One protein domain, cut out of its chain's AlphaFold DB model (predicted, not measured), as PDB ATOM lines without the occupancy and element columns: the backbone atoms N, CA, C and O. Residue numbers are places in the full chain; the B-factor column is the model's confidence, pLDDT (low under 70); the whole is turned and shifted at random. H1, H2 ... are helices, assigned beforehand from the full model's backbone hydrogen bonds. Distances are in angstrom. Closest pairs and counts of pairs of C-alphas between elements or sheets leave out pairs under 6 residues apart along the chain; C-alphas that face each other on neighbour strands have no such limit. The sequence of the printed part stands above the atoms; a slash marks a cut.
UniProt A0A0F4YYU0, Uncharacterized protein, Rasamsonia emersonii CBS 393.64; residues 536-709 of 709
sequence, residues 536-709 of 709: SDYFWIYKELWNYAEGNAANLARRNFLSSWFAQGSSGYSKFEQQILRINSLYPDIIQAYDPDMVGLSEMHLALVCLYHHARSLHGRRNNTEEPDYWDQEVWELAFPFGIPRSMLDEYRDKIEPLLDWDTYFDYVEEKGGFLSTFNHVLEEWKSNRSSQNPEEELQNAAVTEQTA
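This is residues 536 to 709 of the 709 residues of an uncharacterized protein of Rasamsonia emersonii CBS 393.64 (UniProt A0A0F4YYU0). The body is a clump of mostly crossed helices round one long helix, H5, which H2 and H6 cross on one side and H8 on the other, while H3 and H9 run side by side and residues 691 to 709, with H10, stick out as an arm. H1 packs on H5 near its beginning, H4 makes a corner with H3, and H7 touches no helix. The printed part has 174 residues, with ten named helices, H1 to H10 in order along the chain, no named strand, and the class all helix. The whole is compact, with a radius of gyration of the C-alphas of 18.2 A, yet elongated in outline, spanning 66 by 36 by 26 A with the arm making much of the length.

Begin with H1, residues 536 to 547, which touches H2, residues 552 to 565, at a steep tilt of 62 degrees, opposite ways; look for their closest C-alphas at Leu 545 and Ala 554, 6.7 A apart. H2 and H3, residues 575 to 586, only just touch, with 3 pairs of C-alphas within 8 A, about perpendicular at 78 degrees; the closest C-alphas are those of Trp 565 and Phe 576, 6.1 A apart. At Asn 584 and Ile 591, whose C-alphas are 6.9 A apart, H3 and H4, residues 588 to 594, only just touch, with 3 pairs of C-alphas within 8 A, and touch only at the corner by their link. H4 also touches H1, where the closest C-alphas, of Ser 536 and Ile 590, are 6.0 A apart. Next comes the hub, H5, residues 599 to 618, which touches four helices. One is H1, with closest C-alphas Lys 543 and Gly 600 at 6.7 A. Another is H2, about perpendicular at 88 degrees; they only just touch, with 3 pairs within 8 A, the closest being the C-alphas of Leu 562 and Leu 608, 5.9 A apart. The third is H6, residues 633 to 639, about perpendicular at 85 degrees, with the C-alphas of Ala 615 and Ala 639 closest at 5.4 A. Pass H7, residues 650 to 655, which is apart from H5. The fourth is H8, residues 662 to 669, about perpendicular to H5 at 90 degrees, with the C-alphas of Cys 610 and Tyr 665 closest at 6.4 A. H9, residues 678 to 692, touches H3 at a shallow tilt of 15 degrees, the same way; the C-alphas of Glu 577 and Phe 679 are closest, 6.4 A apart. H10, residues 695 to 708, touches no helix. Every O i to N i+4 pair is within hydrogen-bond range in H1 to H8 and H10; in H9 it is 10 of 11.

Find C-alpha 536 at (4.470, -24.852, -26.063); from there H1 runs 16.5 A to C-alpha 547. H2 runs 20.1 A and H3 16.4 A, and the short H4 follows. H5 starts at C-alpha 599, (-5.773, -26.074, -39.477), and runs 28.3 A to C-alpha 618. After the short H6, H7 and H8, H9 covers 21.9 A. H10 runs 20.0 A and ends at C-alpha 708, (28.349, -26.444, -43.928).

The C-alphas of Gly 620 and Thr 708 are the two farthest apart, at 66.5 A. Without residues 691 to 709, which stand free, the body spans 45 by 35 by 26 A. The printed part has no cut and ends at the chain's last residue, 709. The one long link is residues 619 to 632, between H5 and H6. Mean pLDDT of the printed part is 89.2; look for values under 70 at residues 568 to 570, 621 to 625, 627 and 709.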
ATOM      1  N   SER A 536       4.427 -23.601 -25.299       95.81
ATOM      2  CA  SER A 536       4.470 -24.852 -26.063       95.81
ATOM      3  C   SER A 536       3.480 -25.874 -25.511       95.81
ATOM      4  O   SER A 536       2.681 -26.435 -26.260       95.81
ATOM      5  N   ASP A 537       3.479 -26.066 -24.190       95.88
ATOM      6  CA  ASP A 537       2.555 -26.983 -23.527       95.88
ATOM      7  C   ASP A 537       1.108 -26.486 -23.635       95.88
ATOM      8  O   ASP A 537       0.219 -27.282 -23.920       95.88
ATOM      9  N   TYR A 538       0.859 -25.176 -23.507       97.06
ATOM     10  CA  TYR A 538      -0.464 -24.579 -23.731       97.06
ATOM     11  C   TYR A 538      -1.001 -24.908 -25.127       97.06
ATOM     12  O   TYR A 538      -2.119 -25.407 -25.253       97.06
ATOM     13  N   PHE A 539      -0.198 -24.685 -26.171       96.44
ATOM     14  CA  PHE A 539      -0.587 -24.979 -27.548       96.44
ATOM     15  C   PHE A 539      -0.850 -26.479 -27.762       96.44
ATOM     16  O   PHE A 539      -1.910 -26.874 -28.258       96.44
ATOM     17  N   TRP A 540       0.096 -27.325 -27.344       95.69
ATOM     18  CA  TRP A 540       0.025 -28.773 -27.534       95.69
ATOM     19  C   TRP A 540      -1.156 -29.404 -26.788       95.69
ATOM     20  O   TRP A 540      -1.883 -30.210 -27.362       95.69
ATOM     21  N   ILE A 541      -1.420 -28.988 -25.546       96.56
ATOM     22  CA  ILE A 541      -2.510 -29.524 -24.717       96.56
ATOM     23  C   ILE A 541      -3.890 -29.237 -25.328       96.56
ATOM     24  O   ILE A 541      -4.760 -30.108 -25.278       96.56
ATOM     25  N   TYR A 542      -4.100 -28.072 -25.954       96.81
ATOM     26  CA  TYR A 542      -5.343 -27.800 -26.685       96.81
ATOM     27  C   TYR A 542      -5.455 -28.613 -27.982       96.81
ATOM     28  O   TYR A 542      -6.522 -29.168 -28.254       96.81
ATOM     29  N   LYS A 543      -4.362 -28.762 -28.746       95.62
ATOM     30  CA  LYS A 543      -4.335 -29.600 -29.960       95.62
ATOM     31  C   LYS A 543      -4.627 -31.076 -29.651       95.62
ATOM     32  O   LYS A 543      -5.443 -31.702 -30.324       95.62
ATOM     33  N   GLU A 544      -3.998 -31.621 -28.614       95.56
ATOM     34  CA  GLU A 544      -4.194 -32.997 -28.143       95.56
ATOM     35  C   GLU A 544      -5.598 -33.208 -27.563       95.56
ATOM     36  O   GLU A 544      -6.228 -34.236 -27.834       95.56
ATOM     37  N   LEU A 545      -6.134 -32.224 -26.824       96.44
ATOM     38  CA  LEU A 545      -7.523 -32.248 -26.368       96.44
ATOM     39  C   LEU A 545      -8.492 -32.338 -27.554       96.44
ATOM     40  O   LEU A 545      -9.423 -33.143 -27.506       96.44
ATOM     41  N   TRP A 546      -8.290 -31.516 -28.588       97.12
ATOM     42  CA  TRP A 546      -9.154 -31.451 -29.765       97.12
ATOM     43  C   TRP A 546      -9.134 -32.753 -30.571       97.12
ATOM     44  O   TRP A 546     -10.185 -33.361 -30.788       97.12
ATOM     45  N   ASN A 547      -7.933 -33.204 -30.941       95.62
ATOM     46  CA  ASN A 547      -7.747 -34.278 -31.911       95.62
ATOM     47  C   ASN A 547      -7.798 -35.683 -31.312       95.62
ATOM     48  O   ASN A 547      -8.368 -36.576 -31.936       95.62
ATOM     49  N   TYR A 548      -7.212 -35.909 -30.130       95.19
ATOM     50  CA  TYR A 548      -6.861 -37.268 -29.688       95.19
ATOM     51  C   TYR A 548      -7.422 -37.671 -28.325       95.19
ATOM     52  O   TYR A 548      -7.759 -38.840 -28.153       95.19
ATOM     53  N   ALA A 549      -7.578 -36.751 -27.372       95.31
ATOM     54  CA  ALA A 549      -8.090 -37.069 -26.038       95.31
ATOM     55  C   ALA A 549      -9.455 -37.789 -26.091       95.31
ATOM     56  O   ALA A 549     -10.338 -37.382 -26.840       95.31
ATOM     57  N   GLU A 550      -9.665 -38.821 -25.269       94.75
ATOM     58  CA  GLU A 550     -10.903 -39.623 -25.264       94.75
ATOM     59  C   GLU A 550     -11.751 -39.470 -23.989       94.75
ATOM     60  O   GLU A 550     -11.282 -39.055 -22.923       94.75
ATOM     61  N   GLY A 551     -13.020 -39.874 -24.108       94.94
ATOM     62  CA  GLY A 551     -13.952 -40.065 -22.999       94.94
ATOM     63  C   GLY A 551     -14.656 -38.797 -22.503       94.94
ATOM     64  O   GLY A 551     -14.248 -37.666 -22.765       94.94
ATOM     65  N   ASN A 552     -15.717 -38.996 -21.714       95.56
ATOM     66  CA  ASN A 552     -16.618 -37.936 -21.233       95.56
ATOM     67  C   ASN A 552     -15.890 -36.738 -20.577       95.56
ATOM     68  O   ASN A 552     -16.263 -35.587 -20.776       95.56
ATOM     69  N   ALA A 553     -14.798 -36.979 -19.839       95.44
ATOM     70  CA  ALA A 553     -14.013 -35.902 -19.228       95.44
ATOM     71  C   ALA A 553     -13.342 -34.976 -20.265       95.44
ATOM     72  O   ALA A 553     -13.259 -33.772 -20.023       95.44
ATOM     73  N   ALA A 554     -12.897 -35.523 -21.403       96.88
ATOM     74  CA  ALA A 554     -12.354 -34.760 -22.525       96.88
ATOM     75  C   ALA A 554     -13.470 -34.114 -23.366       96.88
ATOM     76  O   ALA A 554     -13.327 -32.973 -23.794       96.88
ATOM     77  N   ASN A 555     -14.617 -34.784 -23.525       97.38
ATOM     78  CA  ASN A 555     -15.775 -34.217 -24.227       97.38
ATOM     79  C   ASN A 555     -16.330 -32.973 -23.522       97.38
ATOM     80  O   ASN A 555     -16.573 -31.943 -24.159       97.38
ATOM     81  N   LEU A 556     -16.468 -33.036 -22.195       96.56
ATOM     82  CA  LEU A 556     -16.827 -31.883 -21.371       96.56
ATOM     83  C   LEU A 556     -15.726 -30.815 -21.368       96.56
ATOM     84  O   LEU A 556     -16.051 -29.631 -21.332       96.56
ATOM     85  N   ALA A 557     -14.444 -31.195 -21.448       96.31
ATOM     86  CA  ALA A 557     -13.348 -30.234 -21.589       96.31
ATOM     87  C   ALA A 557     -13.427 -29.464 -22.915       96.31
ATOM     88  O   ALA A 557     -13.415 -28.240 -22.863       96.31
ATOM     89  N   ARG A 558     -13.612 -30.128 -24.070       97.31
ATOM     90  CA  ARG A 558     -13.804 -29.454 -25.374       97.31
ATOM     91  C   ARG A 558     -14.993 -28.496 -25.349       97.31
ATOM     92  O   ARG A 558     -14.828 -27.323 -25.665       97.31
ATOM     93  N   ARG A 559     -16.164 -28.952 -24.887       96.06
ATOM     94  CA  ARG A 559     -17.361 -28.102 -24.748       96.06
ATOM     95  C   ARG A 559     -17.105 -26.870 -23.883       96.06
ATOM     96  O   ARG A 559     -17.462 -25.761 -24.271       96.06
ATOM     97  N   ASN A 560     -16.526 -27.071 -22.699       94.06
ATOM     98  CA  ASN A 560     -16.330 -25.998 -21.731       94.06
ATOM     99  C   ASN A 560     -15.229 -25.022 -22.190       94.06
ATOM    100  O   ASN A 560     -15.371 -23.818 -21.986       94.06
ATOM    101  N   PHE A 561     -14.181 -25.523 -22.857       94.50
ATOM    102  CA  PHE A 561     -13.167 -24.728 -23.554       94.50
ATOM    103  C   PHE A 561     -13.806 -23.818 -24.605       94.50
ATOM    104  O   PHE A 561     -13.645 -22.602 -24.508       94.50
ATOM    105  N   LEU A 562     -14.581 -24.379 -25.538       94.81
ATOM    106  CA  LEU A 562     -15.234 -23.608 -26.594       94.81
ATOM    107  C   LEU A 562     -16.159 -22.518 -26.015       94.81
ATOM    108  O   LEU A 562     -16.032 -21.362 -26.401       94.81
ATOM    109  N   SER A 563     -16.965 -22.805 -24.982       91.50
ATOM    110  CA  SER A 563     -17.713 -21.734 -24.289       91.50
ATOM    111  C   SER A 563     -16.840 -20.706 -23.563       91.50
ATOM    112  O   SER A 563     -17.216 -19.543 -23.438       91.50
ATOM    113  N   SER A 564     -15.669 -21.108 -23.056       89.75
ATOM    114  CA  SER A 564     -14.772 -20.191 -22.339       89.75
ATOM    115  C   SER A 564     -14.110 -19.158 -23.255       89.75
ATOM    116  O   SER A 564     -13.662 -18.121 -22.763       89.75
ATOM    117  N   TRP A 565     -14.098 -19.418 -24.567       89.25
ATOM    118  CA  TRP A 565     -13.567 -18.536 -25.604       89.25
ATOM    119  C   TRP A 565     -14.248 -17.163 -25.573       89.25
ATOM    120  O   TRP A 565     -13.561 -16.152 -25.584       89.25
ATOM    121  N   PHE A 566     -15.574 -17.112 -25.415       80.12
ATOM    122  CA  PHE A 566     -16.347 -15.862 -25.412       80.12
ATOM    123  C   PHE A 566     -17.165 -15.650 -24.127       80.12
ATOM    124  O   PHE A 566     -18.211 -15.001 -24.118       80.12
ATOM    125  N   ALA A 567     -16.649 -16.132 -22.991       70.69
ATOM    126  CA  ALA A 567     -17.295 -16.028 -21.677       70.69
ATOM    127  C   ALA A 567     -17.494 -14.587 -21.142       70.69
ATOM    128  O   ALA A 567     -18.071 -14.410 -20.069       70.69
ATOM    129  N   GLN A 568     -17.024 -13.556 -21.857       69.69
ATOM    130  CA  GLN A 568     -17.307 -12.138 -21.580       69.69
ATOM    131  C   GLN A 568     -18.327 -11.512 -22.559       69.69
ATOM    132  O   GLN A 568     -18.455 -10.287 -22.609       69.69
ATOM    133  N   GLY A 569     -19.058 -12.329 -23.327       68.56
ATOM    134  CA  GLY A 569     -20.155 -11.896 -24.197       68.56
ATOM    135  C   GLY A 569     -19.725 -10.899 -25.278       68.56
ATOM    136  O   GLY A 569     -18.716 -11.109 -25.945       68.56
ATOM    137  N   SER A 570     -20.478  -9.802 -25.411       67.06
ATOM    138  CA  SER A 570     -20.342  -8.756 -26.446       67.06
ATOM    139  C   SER A 570     -18.945  -8.156 -26.641       67.06
ATOM    140  O   SER A 570     -18.696  -7.491 -27.640       67.06
ATOM    141  N   SER A 571     -18.039  -8.333 -25.681       73.88
ATOM    142  CA  SER A 571     -16.717  -7.704 -25.680       73.88
ATOM    143  C   SER A 571     -15.723  -8.274 -26.699       73.88
ATOM    144  O   SER A 571     -14.669  -7.668 -26.884       73.88
ATOM    145  N   GLY A 572     -15.987  -9.453 -27.281       72.12
ATOM    146  CA  GLY A 572     -15.004 -10.187 -28.098       72.12
ATOM    147  C   GLY A 572     -13.755 -10.631 -27.319       72.12
ATOM    148  O   GLY A 572     -12.805 -11.149 -27.897       72.12
ATOM    149  N   TYR A 573     -13.718 -10.432 -25.994       82.56
ATOM    150  CA  TYR A 573     -12.540 -10.725 -25.184       82.56
ATOM    151  C   TYR A 573     -12.388 -12.240 -24.987       82.56
ATOM    152  O   TYR A 573     -13.011 -12.834 -24.101       82.56
ATOM    153  N   SER A 574     -11.504 -12.851 -25.779       88.94
ATOM    154  CA  SER A 574     -11.066 -14.235 -25.604       88.94
ATOM    155  C   SER A 574      -9.701 -14.318 -24.922       88.94
ATOM    156  O   SER A 574      -8.681 -13.846 -25.428       88.94
ATOM    157  N   LYS A 575      -9.664 -14.980 -23.755       89.81
ATOM    158  CA  LYS A 575      -8.404 -15.331 -23.069       89.81
ATOM    159  C   LYS A 575      -7.539 -16.279 -23.904       89.81
ATOM    160  O   LYS A 575      -6.319 -16.246 -23.770       89.81
ATOM    161  N   PHE A 576      -8.174 -17.159 -24.678       93.12
ATOM    162  CA  PHE A 576      -7.486 -18.150 -25.503       93.12
ATOM    163  C   PHE A 576      -6.823 -17.467 -26.696       93.12
ATOM    164  O   PHE A 576      -5.613 -17.575 -26.868       93.12
ATOM    165  N   GLU A 577      -7.586 -16.654 -27.425       93.19
ATOM    166  CA  GLU A 577      -7.102 -15.827 -28.531       93.19
ATOM    167  C   GLU A 577      -5.918 -14.949 -28.123       93.19
ATOM    168  O   GLU A 577      -4.914 -14.913 -28.822       93.19
ATOM    169  N   GLN A 578      -5.966 -14.321 -26.944       93.00
ATOM    170  CA  GLN A 578      -4.852 -13.507 -26.442       93.00
ATOM    171  C   GLN A 578      -3.597 -14.316 -26.090       93.00
ATOM    172  O   GLN A 578      -2.495 -13.773 -26.178       93.00
ATOM    173  N   GLN A 579      -3.718 -15.599 -25.731       94.88
ATOM    174  CA  GLN A 579      -2.545 -16.473 -25.636       94.88
ATOM    175  C   GLN A 579      -2.077 -16.929 -27.020       94.88
ATOM    176  O   GLN A 579      -0.878 -16.892 -27.253       94.88
ATOM    177  N   ILE A 580      -2.962 -17.268 -27.965       95.94
ATOM    178  CA  ILE A 580      -2.553 -17.607 -29.341       95.94
ATOM    179  C   ILE A 580      -1.843 -16.422 -30.019       95.94
ATOM    180  O   ILE A 580      -0.773 -16.614 -30.587       95.94
ATOM    181  N   LEU A 581      -2.347 -15.193 -29.873       94.56
ATOM    182  CA  LEU A 581      -1.687 -13.960 -30.322       94.56
ATOM    183  C   LEU A 581      -0.329 -13.741 -29.641       94.56
ATOM    184  O   LEU A 581       0.645 -13.398 -30.308       94.56
ATOM    185  N   ARG A 582      -0.224 -13.982 -28.326       94.88
ATOM    186  CA  ARG A 582       1.059 -13.911 -27.606       94.88
ATOM    187  C   ARG A 582       2.051 -14.971 -28.096       94.88
ATOM    188  O   ARG A 582       3.230 -14.664 -28.223       94.88
ATOM    189  N   ILE A 583       1.593 -16.193 -28.361       95.31
ATOM    190  CA  ILE A 583       2.422 -17.288 -28.878       95.31
ATOM    191  C   ILE A 583       2.875 -16.958 -30.304       95.31
ATOM    192  O   ILE A 583       4.065 -17.012 -30.565       95.31
ATOM    193  N   ASN A 584       1.978 -16.503 -31.182       94.50
ATOM    194  CA  ASN A 584       2.309 -16.015 -32.524       94.50
ATOM    195  C   ASN A 584       3.369 -14.891 -32.482       94.50
ATOM    196  O   ASN A 584       4.385 -14.959 -33.164       94.50
ATOM    197  N   SER A 585       3.175 -13.884 -31.623       92.81
ATOM    198  CA  SER A 585       4.057 -12.712 -31.543       92.81
ATOM    199  C   SER A 585       5.414 -12.954 -30.870       92.81
ATOM    200  O   SER A 585       6.324 -12.159 -31.105       92.81
ATOM    201  N   LEU A 586       5.552 -13.949 -29.988       91.50
ATOM    202  CA  LEU A 586       6.788 -14.186 -29.219       91.50
ATOM    203  C   LEU A 586       7.500 -15.487 -29.602       91.50
ATOM    204  O   LEU A 586       8.722 -15.559 -29.516       91.50
ATOM    205  N   TYR A 587       6.733 -16.501 -30.001       93.69
ATOM    206  CA  TYR A 587       7.163 -17.883 -30.207       93.69
ATOM    207  C   TYR A 587       6.513 -18.496 -31.474       93.69
ATOM    208  O   TYR A 587       5.881 -19.558 -31.394       93.69
ATOM    209  N   PRO A 588       6.601 -17.840 -32.653       93.06
ATOM    210  CA  PRO A 588       5.950 -18.312 -33.882       93.06
ATOM    211  C   PRO A 588       6.440 -19.703 -34.314       93.06
ATOM    212  O   PRO A 588       5.705 -20.448 -34.961       93.06
ATOM    213  N   ASP A 589       7.650 -20.086 -33.901       91.75
ATOM    214  CA  ASP A 589       8.235 -21.415 -34.077       91.75
ATOM    215  C   ASP A 589       7.373 -22.540 -33.481       91.75
ATOM    216  O   ASP A 589       7.294 -23.616 -34.068       91.75
ATOM    217  N   ILE A 590       6.665 -22.288 -32.373       94.69
ATOM    218  CA  ILE A 590       5.757 -23.260 -31.743       94.69
ATOM    219  C   ILE A 590       4.591 -23.572 -32.686       94.69
ATOM    220  O   ILE A 590       4.215 -24.732 -32.864       94.69
ATOM    221  N   ILE A 591       4.035 -22.542 -33.325       94.50
ATOM    222  CA  ILE A 591       2.932 -22.701 -34.277       94.50
ATOM    223  C   ILE A 591       3.457 -23.348 -35.564       94.50
ATOM    224  O   ILE A 591       2.858 -24.308 -36.040       94.50
ATOM    225  N   GLN A 592       4.623 -22.924 -36.068       93.06
ATOM    226  CA  GLN A 592       5.274 -23.541 -37.233       93.06
ATOM    227  C   GLN A 592       5.581 -25.039 -37.013       93.06
ATOM    228  O   GLN A 592       5.427 -25.834 -37.937       93.06
ATOM    229  N   ALA A 593       5.978 -25.440 -35.802       91.81
ATOM    230  CA  ALA A 593       6.303 -26.828 -35.469       91.81
ATOM    231  C   ALA A 593       5.068 -27.725 -35.271       91.81
ATOM    232  O   ALA A 593       5.122 -28.917 -35.587       91.81
ATOM    233  N   TYR A 594       3.962 -27.188 -34.736       93.25
ATOM    234  CA  TYR A 594       2.802 -28.000 -34.347       93.25
ATOM    235  C   TYR A 594       1.561 -27.845 -35.231       93.25
ATOM    236  O   TYR A 594       0.810 -28.814 -35.346       93.25
ATOM    237  N   ASP A 595       1.309 -26.687 -35.836       95.50
ATOM    238  CA  ASP A 595       0.160 -26.438 -36.721       95.50
ATOM    239  C   ASP A 595       0.491 -25.301 -37.716       95.50
ATOM    240  O   ASP A 595      -0.074 -24.208 -37.626       95.50
ATOM    241  N   PRO A 596       1.448 -25.510 -38.648       94.75
ATOM    242  CA  PRO A 596       1.998 -24.443 -39.493       94.75
ATOM    243  C   PRO A 596       0.954 -23.748 -40.372       94.75
ATOM    244  O   PRO A 596       1.134 -22.591 -40.751       94.75
ATOM    245  N   ASP A 597      -0.139 -24.433 -40.699       94.38
ATOM    246  CA  ASP A 597      -1.251 -23.927 -41.505       94.38
ATOM    247  C   ASP A 597      -2.443 -23.442 -40.644       94.38
ATOM    248  O   ASP A 597      -3.445 -22.976 -41.187       94.38
ATOM    249  N   MET A 598      -2.329 -23.516 -39.306       94.50
ATOM    250  CA  MET A 598      -3.390 -23.260 -38.315       94.50
ATOM    251  C   MET A 598      -4.693 -24.040 -38.579       94.50
ATOM    252  O   MET A 598      -5.790 -23.549 -38.305       94.50
ATOM    253  N   VAL A 599      -4.600 -25.262 -39.111       95.12
ATOM    254  CA  VAL A 599      -5.773 -26.074 -39.477       95.12
ATOM    255  C   VAL A 599      -6.532 -26.512 -38.231       95.12
ATOM    256  O   VAL A 599      -7.744 -26.330 -38.169       95.12
ATOM    257  N   GLY A 600      -5.836 -26.996 -37.199       94.50
ATOM    258  CA  GLY A 600      -6.472 -27.419 -35.951       94.50
ATOM    259  C   GLY A 600      -7.130 -26.251 -35.212       94.50
ATOM    260  O   GLY A 600      -8.231 -26.390 -34.685       94.50
ATOM    261  N   LEU A 601      -6.496 -25.074 -35.220       95.38
ATOM    262  CA  LEU A 601      -7.103 -23.847 -34.688       95.38
ATOM    263  C   LEU A 601      -8.318 -23.382 -35.510       95.38
ATOM    264  O   LEU A 601      -9.324 -22.967 -34.930       95.38
ATOM    265  N   SER A 602      -8.256 -23.478 -36.839       95.56
ATOM    266  CA  SER A 602      -9.367 -23.127 -37.731       95.56
ATOM    267  C   SER A 602     -10.556 -24.083 -37.572       95.56
ATOM    268  O   SER A 602     -11.695 -23.626 -37.582       95.56
ATOM    269  N   GLU A 603     -10.318 -25.383 -37.373       96.06
ATOM    270  CA  GLU A 603     -11.358 -26.378 -37.073       96.06
ATOM    271  C   GLU A 603     -12.045 -26.114 -35.729       96.06
ATOM    272  O   GLU A 603     -13.272 -26.168 -35.648       96.06
ATOM    273  N   MET A 604     -11.275 -25.796 -34.678       96.62
ATOM    274  CA  MET A 604     -11.833 -25.422 -33.371       96.62
ATOM    275  C   MET A 604     -12.745 -24.196 -33.484       96.62
ATOM    276  O   MET A 604     -13.807 -24.159 -32.860       96.62
ATOM    277  N   HIS A 605     -12.350 -23.205 -34.292       95.44
ATOM    278  CA  HIS A 605     -13.126 -21.986 -34.498       95.44
ATOM    279  C   HIS A 605     -14.386 -22.221 -35.351       95.44
ATOM    280  O   HIS A 605     -15.473 -21.790 -34.967       95.44
ATOM    281  N   LEU A 606     -14.270 -22.984 -36.444       95.94
ATOM    282  CA  LEU A 606     -15.406 -23.439 -37.256       95.94
ATOM    283  C   LEU A 606     -16.447 -24.163 -36.390       95.94
ATOM    284  O   LEU A 606     -17.630 -23.825 -36.407       95.94
ATOM    285  N   ALA A 607     -15.997 -25.124 -35.580       96.69
ATOM    286  CA  ALA A 607     -16.869 -25.879 -34.693       96.69
ATOM    287  C   ALA A 607     -17.541 -24.999 -33.631       96.69
ATOM    288  O   ALA A 607     -18.727 -25.177 -33.369       96.69
ATOM    289  N   LEU A 608     -16.827 -24.031 -33.049       95.38
ATOM    290  CA  LEU A 608     -17.390 -23.072 -32.096       95.38
ATOM    291  C   LEU A 608     -18.553 -22.270 -32.700       95.38
ATOM    292  O   LEU A 608     -19.636 -22.231 -32.110       95.38
ATOM    293  N   VAL A 609     -18.348 -21.667 -33.874       93.50
ATOM    294  CA  VAL A 609     -19.358 -20.836 -34.549       93.50
ATOM    295  C   VAL A 609     -20.575 -21.676 -34.948       93.50
ATOM    296  O   VAL A 609     -21.703 -21.365 -34.546       93.50
ATOM    297  N   CYS A 610     -20.362 -22.775 -35.676       95.44
ATOM    298  CA  CYS A 610     -21.458 -23.561 -36.241       95.44
ATOM    299  C   CYS A 610     -22.256 -24.311 -35.160       95.44
ATOM    300  O   CYS A 610     -23.489 -24.314 -35.191       95.44
ATOM    301  N   LEU A 611     -21.597 -24.861 -34.129       95.94
ATOM    302  CA  LEU A 611     -22.300 -25.518 -33.021       95.94
ATOM    303  C   LEU A 611     -23.065 -24.526 -32.135       95.94
ATOM    304  O   LEU A 611     -24.119 -24.888 -31.606       95.94
ATOM    305  N   TYR A 612     -22.600 -23.280 -31.982       93.75
ATOM    306  CA  TYR A 612     -23.348 -22.266 -31.231       93.75
ATOM    307  C   TYR A 612     -24.592 -21.802 -32.001       93.75
ATOM    308  O   TYR A 612     -25.674 -21.671 -31.418       93.75
ATOM    309  N   HIS A 613     -24.487 -21.638 -33.325       91.19
ATOM    310  CA  HIS A 613     -25.648 -21.379 -34.183       91.19
ATOM    311  C   HIS A 613     -26.654 -22.539 -34.152       91.19
ATOM    312  O   HIS A 613     -27.849 -22.308 -33.937       91.19
ATOM    313  N   HIS A 614     -26.174 -23.785 -34.230       93.44
ATOM    314  CA  HIS A 614     -27.005 -24.976 -34.067       93.44
ATOM    315  C   HIS A 614     -27.732 -24.980 -32.712       93.44
ATOM    316  O   HIS A 614     -28.961 -25.094 -32.679       93.44
ATOM    317  N   ALA A 615     -27.015 -24.763 -31.604       94.31
ATOM    318  CA  ALA A 615     -27.588 -24.699 -30.259       94.31
ATOM    319  C   ALA A 615     -28.686 -23.624 -30.136       94.31
ATOM    320  O   ALA A 615     -29.765 -23.902 -29.602       94.31
ATOM    321  N   ARG A 616     -28.470 -22.419 -30.691       91.06
ATOM    322  CA  ARG A 616     -29.505 -21.365 -30.762       91.06
ATOM    323  C   ARG A 616     -30.728 -21.799 -31.574       91.06
ATOM    324  O   ARG A 616     -31.852 -21.473 -31.184       91.06
ATOM    325  N   SER A 617     -30.531 -22.533 -32.672       91.31
ATOM    326  CA  SER A 617     -31.616 -22.979 -33.559       91.31
ATOM    327  C   SER A 617     -32.581 -23.959 -32.874       91.31
ATOM    328  O   SER A 617     -33.797 -23.843 -33.054       91.31
ATOM    329  N   LEU A 618     -32.061 -24.854 -32.022       92.19
ATOM    330  CA  LEU A 618     -32.854 -25.805 -31.231       92.19
ATOM    331  C   LEU A 618     -33.796 -25.097 -30.245       92.19
ATOM    332  O   LEU A 618     -34.924 -25.537 -30.035       92.19
ATOM    333  N   HIS A 619     -33.364 -23.964 -29.684       88.12
ATOM    334  CA  HIS A 619     -34.100 -23.208 -28.665       88.12
ATOM    335  C   HIS A 619     -35.142 -22.232 -29.244       88.12
ATOM    336  O   HIS A 619     -35.564 -21.285 -28.582       88.12
ATOM    337  N   GLY A 620     -35.572 -22.434 -30.493       81.62
ATOM    338  CA  GLY A 620     -36.720 -21.732 -31.072       81.62
ATOM    339  C   GLY A 620     -36.508 -20.247 -31.389       81.62
ATOM    340  O   GLY A 620     -37.431 -19.619 -31.912       81.62
ATOM    341  N   ARG A 621     -35.308 -19.682 -31.170       69.19
ATOM    342  CA  ARG A 621     -34.917 -18.327 -31.620       69.19
ATOM    343  C   ARG A 621     -34.725 -18.280 -33.151       69.19
ATOM    344  O   ARG A 621     -33.686 -17.863 -33.636       69.19
ATOM    345  N   ARG A 622     -35.704 -18.760 -33.927       57.56
ATOM    346  CA  ARG A 622     -35.552 -19.123 -35.352       57.56
ATOM    347  C   ARG A 622     -35.568 -17.938 -36.330       57.56
ATOM    348  O   ARG A 622     -35.244 -18.118 -37.499       57.56
ATOM    349  N   ASN A 623     -35.915 -16.737 -35.868       57.59
ATOM    350  CA  ASN A 623     -35.928 -15.515 -36.680       57.59
ATOM    351  C   ASN A 623     -34.504 -14.925 -36.775       57.59
ATOM    352  O   ASN A 623     -34.222 -13.839 -36.276       57.59
ATOM    353  N   ASN A 624     -33.594 -15.704 -37.364       54.62
ATOM    354  CA  ASN A 624     -32.151 -15.463 -37.398       54.62
ATOM    355  C   ASN A 624     -31.748 -14.356 -38.392       54.62
ATOM    356  O   ASN A 624     -31.202 -14.639 -39.452       54.62
ATOM    357  N   THR A 625     -31.965 -13.094 -38.023       58.97
ATOM    358  CA  THR A 625     -31.215 -11.950 -38.588       58.97
ATOM    359  C   THR A 625     -30.520 -11.117 -37.517       58.97
ATOM    360  O   THR A 625     -29.526 -10.464 -37.811       58.97
ATOM    361  N   GLU A 626     -30.997 -11.157 -36.270       70.06
ATOM    362  CA  GLU A 626     -30.324 -10.513 -35.141       70.06
ATOM    363  C   GLU A 626     -29.144 -11.382 -34.662       70.06
ATOM    364  O   GLU A 626     -29.294 -12.518 -34.174       70.06
ATOM    365  N   GLU A 627     -27.943 -10.834 -34.861       69.75
ATOM    366  CA  GLU A 627     -26.674 -11.350 -34.353       69.75
ATOM    367  C   GLU A 627     -26.753 -11.521 -32.821       69.75
ATOM    368  O   GLU A 627     -27.475 -10.773 -32.156       69.75
ATOM    369  N   PRO A 628     -26.109 -12.538 -32.214       71.62
ATOM    370  CA  PRO A 628     -26.163 -12.660 -30.767       71.62
ATOM    371  C   PRO A 628     -25.328 -11.541 -30.134       71.62
ATOM    372  O   PRO A 628     -24.107 -11.596 -30.171       71.62
ATOM    373  N   ASP A 629     -25.975 -10.582 -29.466       80.50
ATOM    374  CA  ASP A 629     -25.280  -9.575 -28.643       80.50
ATOM    375  C   ASP A 629     -24.400 -10.212 -27.546       80.50
ATOM    376  O   ASP A 629     -23.512  -9.569 -26.993       80.50
ATOM    377  N   TYR A 630     -24.662 -11.466 -27.161       85.94
ATOM    378  CA  TYR A 630     -23.962 -12.148 -26.075       85.94
ATOM    379  C   TYR A 630     -23.916 -13.674 -26.254       85.94
ATOM    380  O   TYR A 630     -24.698 -14.274 -26.998       85.94
ATOM    381  N   TRP A 631     -22.996 -14.306 -25.523       89.75
ATOM    382  CA  TRP A 631     -22.871 -15.759 -25.419       89.75
ATOM    383  C   TRP A 631     -23.890 -16.340 -24.422       89.75
ATOM    384  O   TRP A 631     -23.882 -15.992 -23.240       89.75
ATOM    385  N   ASP A 632     -24.757 -17.237 -24.890       90.81
ATOM    386  CA  ASP A 632     -25.805 -17.890 -24.101       90.81
ATOM    387  C   ASP A 632     -25.321 -19.259 -23.580       90.81
ATOM    388  O   ASP A 632     -25.404 -20.287 -24.258       90.81
ATOM    389  N   GLN A 633     -24.766 -19.255 -22.362       91.56
ATOM    390  CA  GLN A 633     -24.182 -20.445 -21.732       91.56
ATOM    391  C   GLN A 633     -25.220 -21.540 -21.447       91.56
ATOM    392  O   GLN A 633     -24.891 -22.721 -21.521       91.56
ATOM    393  N   GLU A 634     -26.462 -21.173 -21.122       91.69
ATOM    394  CA  GLU A 634     -27.517 -22.141 -20.804       91.69
ATOM    395  C   GLU A 634     -27.925 -22.911 -22.065       91.69
ATOM    396  O   GLU A 634     -27.906 -24.142 -22.071       91.69
ATOM    397  N   VAL A 635     -28.153 -22.195 -23.172       93.44
ATOM    398  CA  VAL A 635     -28.389 -22.779 -24.505       93.44
ATOM    399  C   VAL A 635     -27.259 -23.728 -24.928       93.44
ATOM    400  O   VAL A 635     -27.529 -24.803 -25.466       93.44
ATOM    401  N   TRP A 636     -25.999 -23.365 -24.667       94.81
ATOM    402  CA  TRP A 636     -24.832 -24.193 -24.992       94.81
ATOM    403  C   TRP A 636     -24.741 -25.469 -24.142       94.81
ATOM    404  O   TRP A 636     -24.516 -26.560 -24.673       94.81
ATOM    405  N   GLU A 637     -24.938 -25.371 -22.824       94.00
ATOM    406  CA  GLU A 637     -24.866 -26.538 -21.940       94.00
ATOM    407  C   GLU A 637     -26.054 -27.495 -22.112       94.00
ATOM    408  O   GLU A 637     -25.861 -28.708 -21.986       94.00
ATOM    409  N   LEU A 638     -27.238 -26.977 -22.466       94.94
ATOM    410  CA  LEU A 638     -28.423 -27.766 -22.825       94.94
ATOM    411  C   LEU A 638     -28.279 -28.481 -24.176       94.94
ATOM    412  O   LEU A 638     -28.755 -29.606 -24.315       94.94
ATOM    413  N   ALA A 639     -27.623 -27.861 -25.163       96.12
ATOM    414  CA  ALA A 639     -27.372 -28.486 -26.465       96.12
ATOM    415  C   ALA A 639     -26.305 -29.596 -26.394       96.12
ATOM    416  O   ALA A 639     -26.427 -30.613 -27.076       96.12
ATOM    417  N   PHE A 640     -25.288 -29.436 -25.539       96.38
ATOM    418  CA  PHE A 640     -24.158 -30.368 -25.426       96.38
ATOM    419  C   PHE A 640     -23.998 -30.933 -23.996       96.38
ATOM    420  O   PHE A 640     -22.962 -30.731 -23.354       96.38
ATOM    421  N   PRO A 641     -24.981 -31.671 -23.442       95.81
ATOM    422  CA  PRO A 641     -24.935 -32.136 -22.051       95.81
ATOM    423  C   PRO A 641     -23.812 -33.155 -21.785       95.81
ATOM    424  O   PRO A 641     -23.257 -33.191 -20.689       95.81
ATOM    425  N   PHE A 642     -23.428 -33.940 -22.797       96.00
ATOM    426  CA  PHE A 642     -22.339 -34.931 -22.740       96.00
ATOM    427  C   PHE A 642     -21.004 -34.406 -23.299       96.00
ATOM    428  O   PHE A 642     -20.058 -35.169 -23.506       96.00
ATOM    429  N   GLY A 643     -20.924 -33.099 -23.567       96.44
ATOM    430  CA  GLY A 643     -19.806 -32.501 -24.283       96.44
ATOM    431  C   GLY A 643     -19.881 -32.673 -25.803       96.44
ATOM    432  O   GLY A 643     -20.911 -33.051 -26.353       96.44
ATOM    433  N   ILE A 644     -18.758 -32.389 -26.462       97.50
ATOM    434  CA  ILE A 644     -18.531 -32.558 -27.911       97.50
ATOM    435  C   ILE A 644     -17.482 -33.676 -28.069       97.50
ATOM    436  O   ILE A 644     -16.550 -33.665 -27.267       97.50
ATOM    437  N   PRO A 645     -17.568 -34.631 -29.019       97.44
ATOM    438  CA  PRO A 645     -16.526 -35.647 -29.276       97.44
ATOM    439  C   PRO A 645     -15.188 -35.053 -29.787       97.44
ATOM    440  O   PRO A 645     -15.055 -33.836 -29.901       97.44
ATOM    441  N   ARG A 646     -14.154 -35.886 -30.013       95.75
ATOM    442  CA  ARG A 646     -12.864 -35.461 -30.620       95.75
ATOM    443  C   ARG A 646     -12.977 -35.453 -32.146       95.75
ATOM    444  O   ARG A 646     -13.642 -36.343 -32.668       95.75
ATOM    445  N   SER A 647     -12.299 -34.541 -32.842       93.56
ATOM    446  CA  SER A 647     -12.382 -34.409 -34.313       93.56
ATOM    447  C   SER A 647     -12.070 -35.717 -35.058       93.56
ATOM    448  O   SER A 647     -12.794 -36.111 -35.967       93.56
ATOM    449  N   MET A 648     -11.047 -36.455 -34.613       89.81
ATOM    450  CA  MET A 648     -10.552 -37.686 -35.252       89.81
ATOM    451  C   MET A 648     -11.361 -38.961 -34.917       89.81
ATOM    452  O   MET A 648     -10.818 -40.065 -34.972       89.81
ATOM    453  N   LEU A 649     -12.624 -38.852 -34.492       92.31
ATOM    454  CA  LEU A 649     -13.480 -39.998 -34.137       92.31
ATOM    455  C   LEU A 649     -14.714 -40.051 -35.039       92.31
ATOM    456  O   LEU A 649     -15.328 -39.023 -35.297       92.31
ATOM    457  N   ASP A 650     -15.144 -41.247 -35.445       93.81
ATOM    458  CA  ASP A 650     -16.324 -41.393 -36.310       93.81
ATOM    459  C   ASP A 650     -17.608 -40.837 -35.660       93.81
ATOM    460  O   ASP A 650     -18.443 -40.266 -36.346       93.81
ATOM    461  N   GLU A 651     -17.717 -40.840 -34.323       93.75
ATOM    462  CA  GLU A 651     -18.797 -40.140 -33.606       93.75
ATOM    463  C   GLU A 651     -18.854 -38.628 -33.913       93.75
ATOM    464  O   GLU A 651     -19.937 -38.042 -33.927       93.75
ATOM    465  N   TYR A 652     -17.711 -37.983 -34.156       95.00
ATOM    466  CA  TYR A 652     -17.651 -36.581 -34.573       95.00
ATOM    467  C   TYR A 652     -18.079 -36.430 -36.036       95.00
ATOM    468  O   TYR A 652     -18.895 -35.558 -36.326       95.00
ATOM    469  N   ARG A 653     -17.631 -37.321 -36.931       94.38
ATOM    470  CA  ARG A 653     -18.099 -37.368 -38.330       94.38
ATOM    471  C   ARG A 653     -19.610 -37.578 -38.444       94.38
ATOM    472  O   ARG A 653     -20.254 -36.964 -39.285       94.38
ATOM    473  N   ASP A 654     -20.183 -38.413 -37.587       95.31
ATOM    474  CA  ASP A 654     -21.601 -38.771 -37.654       95.31
ATOM    475  C   ASP A 654     -22.519 -37.732 -36.982       95.31
ATOM    476  O   ASP A 654     -23.689 -37.620 -37.349       95.31
ATOM    477  N   LYS A 655     -22.026 -36.989 -35.974       94.75
ATOM    478  CA  LYS A 655     -22.862 -36.111 -35.123       94.75
ATOM    479  C   LYS A 655     -22.496 -34.628 -35.139       94.75
ATOM    480  O   LYS A 655     -23.352 -33.816 -34.802       94.75
ATOM    481  N   ILE A 656     -21.249 -34.277 -35.450       96.31
ATOM    482  CA  ILE A 656     -20.732 -32.900 -35.393       96.31
ATOM    483  C   ILE A 656     -20.435 -32.369 -36.791       96.31
ATOM    484  O   ILE A 656     -20.925 -31.300 -37.126       96.31
ATOM    485  N   GLU A 657     -19.705 -33.119 -37.619       96.12
ATOM    486  CA  GLU A 657     -19.367 -32.744 -39.001       96.12
ATOM    487  C   GLU A 657     -20.598 -32.340 -39.852       96.12
ATOM    488  O   GLU A 657     -20.516 -31.316 -40.526       96.12
ATOM    489  N   PRO A 658     -21.787 -32.984 -39.750       97.31
ATOM    490  CA  PRO A 658     -22.993 -32.566 -40.480       97.31
ATOM    491  C   PRO A 658     -23.645 -31.280 -39.941       97.31
ATOM    492  O   PRO A 658     -24.646 -30.821 -40.491       97.31
ATOM    493  N   LEU A 659     -23.122 -30.727 -38.841       96.38
ATOM    494  CA  LEU A 659     -23.496 -29.434 -38.263       96.38
ATOM    495  C   LEU A 659     -22.457 -28.343 -38.581       96.38
ATOM    496  O   LEU A 659     -22.677 -27.186 -38.224       96.38
ATOM    497  N   LEU A 660     -21.330 -28.693 -39.215       96.19
ATOM    498  CA  LEU A 660     -20.278 -27.761 -39.620       96.19
ATOM    499  C   LEU A 660     -20.560 -27.248 -41.030       96.19
ATOM    500  O   LEU A 660     -20.113 -27.816 -42.024       96.19
ATOM    501  N   ASP A 661     -21.320 -26.163 -41.104       94.06
ATOM    502  CA  ASP A 661     -21.599 -25.476 -42.359       94.06
ATOM    503  C   ASP A 661     -20.614 -24.320 -42.587       94.06
ATOM    504  O   ASP A 661     -20.532 -23.393 -41.777       94.06
ATOM    505  N   TRP A 662     -19.867 -24.380 -43.692       93.88
ATOM    506  CA  TRP A 662     -18.941 -23.320 -44.092       93.88
ATOM    507  C   TRP A 662     -19.672 -22.056 -44.540       93.88
ATOM    508  O   TRP A 662     -19.175 -20.969 -44.257       93.88
ATOM    509  N   ASP A 663     -20.851 -22.173 -45.161       93.19
ATOM    510  CA  ASP A 663     -21.624 -21.002 -45.579       93.19
ATOM    511  C   ASP A 663     -22.047 -20.218 -44.325       93.19
ATOM    512  O   ASP A 663     -21.687 -19.052 -44.191       93.19
ATOM    513  N   THR A 664     -22.642 -20.886 -43.323       89.94
ATOM    514  CA  THR A 664     -22.901 -20.322 -41.979       89.94
ATOM    515  C   THR A 664     -21.652 -19.711 -41.325       89.94
ATOM    516  O   THR A 664     -21.764 -18.677 -40.663       89.94
ATOM    517  N   TYR A 665     -20.466 -20.311 -41.476       93.69
ATOM    518  CA  TYR A 665     -19.229 -19.751 -40.918       93.69
ATOM    519  C   TYR A 665     -18.867 -18.409 -41.569       93.69
ATOM    520  O   TYR A 665     -18.708 -17.417 -40.855       93.69
ATOM    521  N   PHE A 666     -18.790 -18.351 -42.902       91.75
ATOM    522  CA  PHE A 666     -18.463 -17.121 -43.634       91.75
ATOM    523  C   PHE A 666     -19.536 -16.039 -43.435       91.75
ATOM    524  O   PHE A 666     -19.201 -14.886 -43.153       91.75
ATOM    525  N   ASP A 667     -20.815 -16.423 -43.432       89.25
ATOM    526  CA  ASP A 667     -21.960 -15.567 -43.107       89.25
ATOM    527  C   ASP A 667     -21.789 -14.815 -41.774       89.25
ATOM    528  O   ASP A 667     -22.269 -13.691 -41.637       89.25
ATOM    529  N   TYR A 668     -21.188 -15.430 -40.752       85.00
ATOM    530  CA  TYR A 668     -20.982 -14.794 -39.444       85.00
ATOM    531  C   TYR A 668     -19.624 -14.099 -39.321       85.00
ATOM    532  O   TYR A 668     -19.543 -13.024 -38.724       85.00
ATOM    533  N   VAL A 669     -18.568 -14.694 -39.871       88.00
ATOM    534  CA  VAL A 669     -17.191 -14.222 -39.698       88.00
ATOM    535  C   VAL A 669     -16.838 -13.085 -40.659       88.00
ATOM    536  O   VAL A 669     -16.215 -12.120 -40.220       88.00
ATOM    537  N   GLU A 670     -17.256 -13.159 -41.926       82.69
ATOM    538  CA  GLU A 670     -16.924 -12.156 -42.950       82.69
ATOM    539  C   GLU A 670     -18.008 -11.078 -43.100       82.69
ATOM    540  O   GLU A 670     -17.684  -9.891 -43.110       82.69
ATOM    541  N   GLU A 671     -19.294 -11.448 -43.195       80.06
ATOM    542  CA  GLU A 671     -20.351 -10.460 -43.487       80.06
ATOM    543  C   GLU A 671     -20.809  -9.633 -42.274       80.06
ATOM    544  O   GLU A 671     -21.168  -8.462 -42.430       80.06
ATOM    545  N   LYS A 672     -20.861 -10.238 -41.079       77.88
ATOM    546  CA  LYS A 672     -21.503  -9.634 -39.892       77.88
ATOM    547  C   LYS A 672     -20.493  -8.982 -38.943       77.88
ATOM    548  O   LYS A 672     -20.711  -7.855 -38.502       77.88
ATOM    549  N   GLY A 673     -19.359  -9.640 -38.695       78.12
ATOM    550  CA  GLY A 673     -18.219  -9.042 -37.991       78.12
ATOM    551  C   GLY A 673     -18.413  -8.811 -36.486       78.12
ATOM    552  O   GLY A 673     -17.685  -8.001 -35.908       78.12
ATOM    553  N   GLY A 674     -19.380  -9.482 -35.847       83.06
ATOM    554  CA  GLY A 674     -19.581  -9.437 -34.399       83.06
ATOM    555  C   GLY A 674     -18.535 -10.224 -33.600       83.06
ATOM    556  O   GLY A 674     -17.484 -10.613 -34.099       83.06
ATOM    557  N   PHE A 675     -18.827 -10.502 -32.323       84.94
ATOM    558  CA  PHE A 675     -17.834 -11.036 -31.373       84.94
ATOM    559  C   PHE A 675     -17.203 -12.389 -31.766       84.94
ATOM    560  O   PHE A 675     -16.179 -12.753 -31.198       84.94
ATOM    561  N   LEU A 676     -17.806 -13.122 -32.709       86.38
ATOM    562  CA  LEU A 676     -17.329 -14.408 -33.226       86.38
ATOM    563  C   LEU A 676     -16.320 -14.286 -34.386       86.38
ATOM    564  O   LEU A 676     -15.755 -15.300 -34.774       86.38
ATOM    565  N   SER A 677     -16.087 -13.104 -34.969       88.31
ATOM    566  CA  SER A 677     -15.133 -12.956 -36.085       88.31
ATOM    567  C   SER A 677     -13.679 -12.773 -35.636       88.31
ATOM    568  O   SER A 677     -12.767 -13.019 -36.426       88.31
ATOM    569  N   THR A 678     -13.445 -12.374 -34.378       89.75
ATOM    570  CA  THR A 678     -12.152 -11.862 -33.874       89.75
ATOM    571  C   THR A 678     -10.973 -12.780 -34.192       89.75
ATOM    572  O   THR A 678      -9.961 -12.340 -34.741       89.75
ATOM    573  N   PHE A 679     -11.140 -14.080 -33.949       92.06
ATOM    574  CA  PHE A 679     -10.093 -15.072 -34.153       92.06
ATOM    575  C   PHE A 679      -9.710 -15.270 -35.627       92.06
ATOM    576  O   PHE A 679      -8.582 -15.670 -35.914       92.06
ATOM    577  N   ASN A 680     -10.599 -14.961 -36.578       91.62
ATOM    578  CA  ASN A 680     -10.282 -15.077 -38.000       91.62
ATOM    579  C   ASN A 680      -9.153 -14.123 -38.404       91.62
ATOM    580  O   ASN A 680      -8.269 -14.524 -39.156       91.62
ATOM    581  N   HIS A 681      -9.093 -12.926 -37.814       91.19
ATOM    582  CA  HIS A 681      -7.985 -11.995 -38.037       91.19
ATOM    583  C   HIS A 681      -6.636 -12.552 -37.562       91.19
ATOM    584  O   HIS A 681      -5.613 -12.272 -38.178       91.19
ATOM    585  N   VAL A 682      -6.619 -13.407 -36.531       92.50
ATOM    586  CA  VAL A 682      -5.401 -14.109 -36.082       92.50
ATOM    587  C   VAL A 682      -4.954 -15.151 -37.115       92.50
ATOM    588  O   VAL A 682      -3.761 -15.276 -37.398       92.50
ATOM    589  N   LEU A 683      -5.909 -15.861 -37.729       94.19
ATOM    590  CA  LEU A 683      -5.646 -16.801 -38.826       94.19
ATOM    591  C   LEU A 683      -5.157 -16.070 -40.093       94.19
ATOM    592  O   LEU A 683      -4.267 -16.565 -40.786       94.19
ATOM    593  N   GLU A 684      -5.725 -14.904 -40.408       93.31
ATOM    594  CA  GLU A 684      -5.346 -14.047 -41.544       93.31
ATOM    595  C   GLU A 684      -3.964 -13.408 -41.359       93.31
ATOM    596  O   GLU A 684      -3.155 -13.416 -42.291       93.31
ATOM    597  N   GLU A 685      -3.665 -12.902 -40.160       93.25
ATOM    598  CA  GLU A 685      -2.360 -12.348 -39.794       93.25
ATOM    599  C   GLU A 685      -1.268 -13.416 -39.927       93.25
ATOM    600  O   GLU A 685      -0.260 -13.185 -40.596       93.25
ATOM    601  N   TRP A 686      -1.486 -14.618 -39.379       94.00
ATOM    602  CA  TRP A 686      -0.546 -15.734 -39.510       94.00
ATOM    603  C   TRP A 686      -0.280 -16.109 -40.972       94.00
ATOM    604  O   TRP A 686       0.877 -16.182 -41.397       94.00
ATOM    605  N   LYS A 687      -1.341 -16.287 -41.773       93.44
ATOM    606  CA  LYS A 687      -1.232 -16.602 -43.209       93.44
ATOM    607  C   LYS A 687      -0.485 -15.504 -43.972       93.44
ATOM    608  O   LYS A 687       0.325 -15.820 -44.844       93.44
ATOM    609  N   SER A 688      -0.701 -14.236 -43.626       93.25
ATOM    610  CA  SER A 688      -0.046 -13.081 -44.254       93.25
ATOM    611  C   SER A 688       1.432 -12.961 -43.870       93.25
ATOM    612  O   SER A 688       2.282 -12.754 -44.741       93.25
ATOM    613  N   ASN A 689       1.764 -13.173 -42.594       91.19
ATOM    614  CA  ASN A 689       3.138 -13.171 -42.093       91.19
ATOM    615  C   ASN A 689       3.942 -14.326 -42.709       91.19
ATOM    616  O   ASN A 689       5.024 -14.100 -43.251       91.19
ATOM    617  N   ARG A 690       3.381 -15.543 -42.735       88.19
ATOM    618  CA  ARG A 690       4.018 -16.716 -43.355       88.19
ATOM    619  C   ARG A 690       4.131 -16.595 -44.879       88.19
ATOM    620  O   ARG A 690       5.134 -17.016 -45.435       88.19
ATOM    621  N   SER A 691       3.172 -15.955 -45.555       88.69
ATOM    622  CA  SER A 691       3.284 -15.642 -46.996       88.69
ATOM    623  C   SER A 691       4.330 -14.564 -47.310       88.69
ATOM    624  O   SER A 691       4.757 -14.444 -48.457       88.69
ATOM    625  N   SER A 692       4.735 -13.771 -46.313       87.50
ATOM    626  CA  SER A 692       5.775 -12.741 -46.440       87.50
ATOM    627  C   SER A 692       7.183 -13.269 -46.140       87.50
ATOM    628  O   SER A 692       8.165 -12.662 -46.564       87.50
ATOM    629  N   GLN A 693       7.300 -14.399 -45.435       81.12
ATOM    630  CA  GLN A 693       8.556 -15.130 -45.264       81.12
ATOM    631  C   GLN A 693       8.879 -15.847 -46.582       81.12
ATOM    632  O   GLN A 693       8.170 -16.765 -46.988       81.12
ATOM    633  N   ASN A 694       9.913 -15.392 -47.295       74.38
ATOM    634  CA  ASN A 694      10.177 -15.867 -48.653       74.38
ATOM    635  C   ASN A 694      10.615 -17.351 -48.637       74.38
ATOM    636  O   ASN A 694      11.665 -17.656 -48.066       74.38
ATOM    637  N   PRO A 695       9.904 -18.285 -49.302       73.88
ATOM    638  CA  PRO A 695      10.335 -19.682 -49.368       73.88
ATOM    639  C   PRO A 695      11.674 -19.870 -50.102       73.88
ATOM    640  O   PRO A 695      12.360 -20.863 -49.867       73.88
ATOM    641  N   GLU A 696      12.108 -18.922 -50.943       79.06
ATOM    642  CA  GLU A 696      13.475 -18.930 -51.486       79.06
ATOM    643  C   GLU A 696      14.539 -18.701 -50.400       79.06
ATOM    644  O   GLU A 696      15.666 -19.163 -50.554       79.06
ATOM    645  N   GLU A 697      14.202 -17.999 -49.315       75.06
ATOM    646  CA  GLU A 697      15.101 -17.716 -48.193       75.06
ATOM    647  C   GLU A 697      15.186 -18.919 -47.241       75.06
ATOM    648  O   GLU A 697      16.282 -19.268 -46.808       75.06
ATOM    649  N   GLU A 698      14.089 -19.652 -46.999       73.25
ATOM    650  CA  GLU A 698      14.169 -20.972 -46.346       73.25
ATOM    651  C   GLU A 698      14.985 -21.971 -47.187       73.25
ATOM    652  O   GLU A 698      15.862 -22.646 -46.645       73.25
ATOM    653  N   LEU A 699      14.778 -22.023 -48.511       80.38
ATOM    654  CA  LEU A 699      15.554 -22.889 -49.411       80.38
ATOM    655  C   LEU A 699      17.043 -22.511 -49.468       80.38
ATOM    656  O   LEU A 699      17.895 -23.400 -49.494       80.38
ATOM    657  N   GLN A 700      17.379 -21.219 -49.453       82.44
ATOM    658  CA  GLN A 700      18.771 -20.759 -49.381       82.44
ATOM    659  C   GLN A 700      19.410 -21.101 -48.032       82.44
ATOM    660  O   GLN A 700      20.524 -21.617 -48.012       82.44
ATOM    661  N   ASN A 701      18.710 -20.891 -46.915       74.00
ATOM    662  CA  ASN A 701      19.221 -21.240 -45.589       74.00
ATOM    663  C   ASN A 701      19.411 -22.759 -45.424       74.00
ATOM    664  O   ASN A 701      20.426 -23.193 -44.874       74.00
ATOM    665  N   ALA A 702      18.501 -23.580 -45.957       75.81
ATOM    666  CA  ALA A 702      18.665 -25.032 -46.018       75.81
ATOM    667  C   ALA A 702      19.896 -25.439 -46.854       75.81
ATOM    668  O   ALA A 702      20.745 -26.183 -46.368       75.81
ATOM    669  N   ALA A 703      20.044 -24.888 -48.064       82.06
ATOM    670  CA  ALA A 703      21.173 -25.181 -48.950       82.06
ATOM    671  C   ALA A 703      22.530 -24.685 -48.412       82.06
ATOM    672  O   ALA A 703      23.559 -25.290 -48.707       82.06
ATOM    673  N   VAL A 704      22.556 -23.605 -47.621       85.00
ATOM    674  CA  VAL A 704      23.756 -23.163 -46.890       85.00
ATOM    675  C   VAL A 704      24.079 -24.137 -45.759       85.00
ATOM    676  O   VAL A 704      25.233 -24.530 -45.621       85.00
ATOM    677  N   THR A 705      23.072 -24.583 -45.003       77.69
ATOM    678  CA  THR A 705      23.252 -25.541 -43.898       77.69
ATOM    679  C   THR A 705      23.826 -26.866 -44.419       77.69
ATOM    680  O   THR A 705      24.820 -27.357 -43.887       77.69
ATOM    681  N   GLU A 706      23.280 -27.383 -45.526       80.12
ATOM    682  CA  GLU A 706      23.746 -28.596 -46.226       80.12
ATOM    683  C   GLU A 706      25.139 -28.438 -46.881       80.12
ATOM    684  O   GLU A 706      25.805 -29.429 -47.155       80.12
ATOM    685  N   GLN A 707      25.623 -27.206 -47.094       81.25
ATOM    686  CA  GLN A 707      27.003 -26.924 -47.534       81.25
ATOM    687  C   GLN A 707      27.997 -26.720 -46.377       81.25
ATOM    688  O   GLN A 707      29.202 -26.647 -46.620       81.25
ATOM    689  N   THR A 708      27.514 -26.604 -45.136       73.75
ATOM    690  CA  THR A 708      28.349 -26.444 -43.928       73.75
ATOM    691  C   THR A 708      28.500 -27.715 -43.087       73.75
ATOM    692  O   THR A 708      29.260 -27.692 -42.117       73.75
ATOM    693  N   ALA A 709      27.802 -28.794 -43.455       64.38
ATOM    694  CA  ALA A 709      27.850 -30.116 -42.823       64.38
ATOM    695  C   ALA A 709      28.760 -31.101 -43.586       64.38
ATOM    696  O   ALA A 709      29.375 -31.954 -42.906       64.38
TER     697      ALA A 709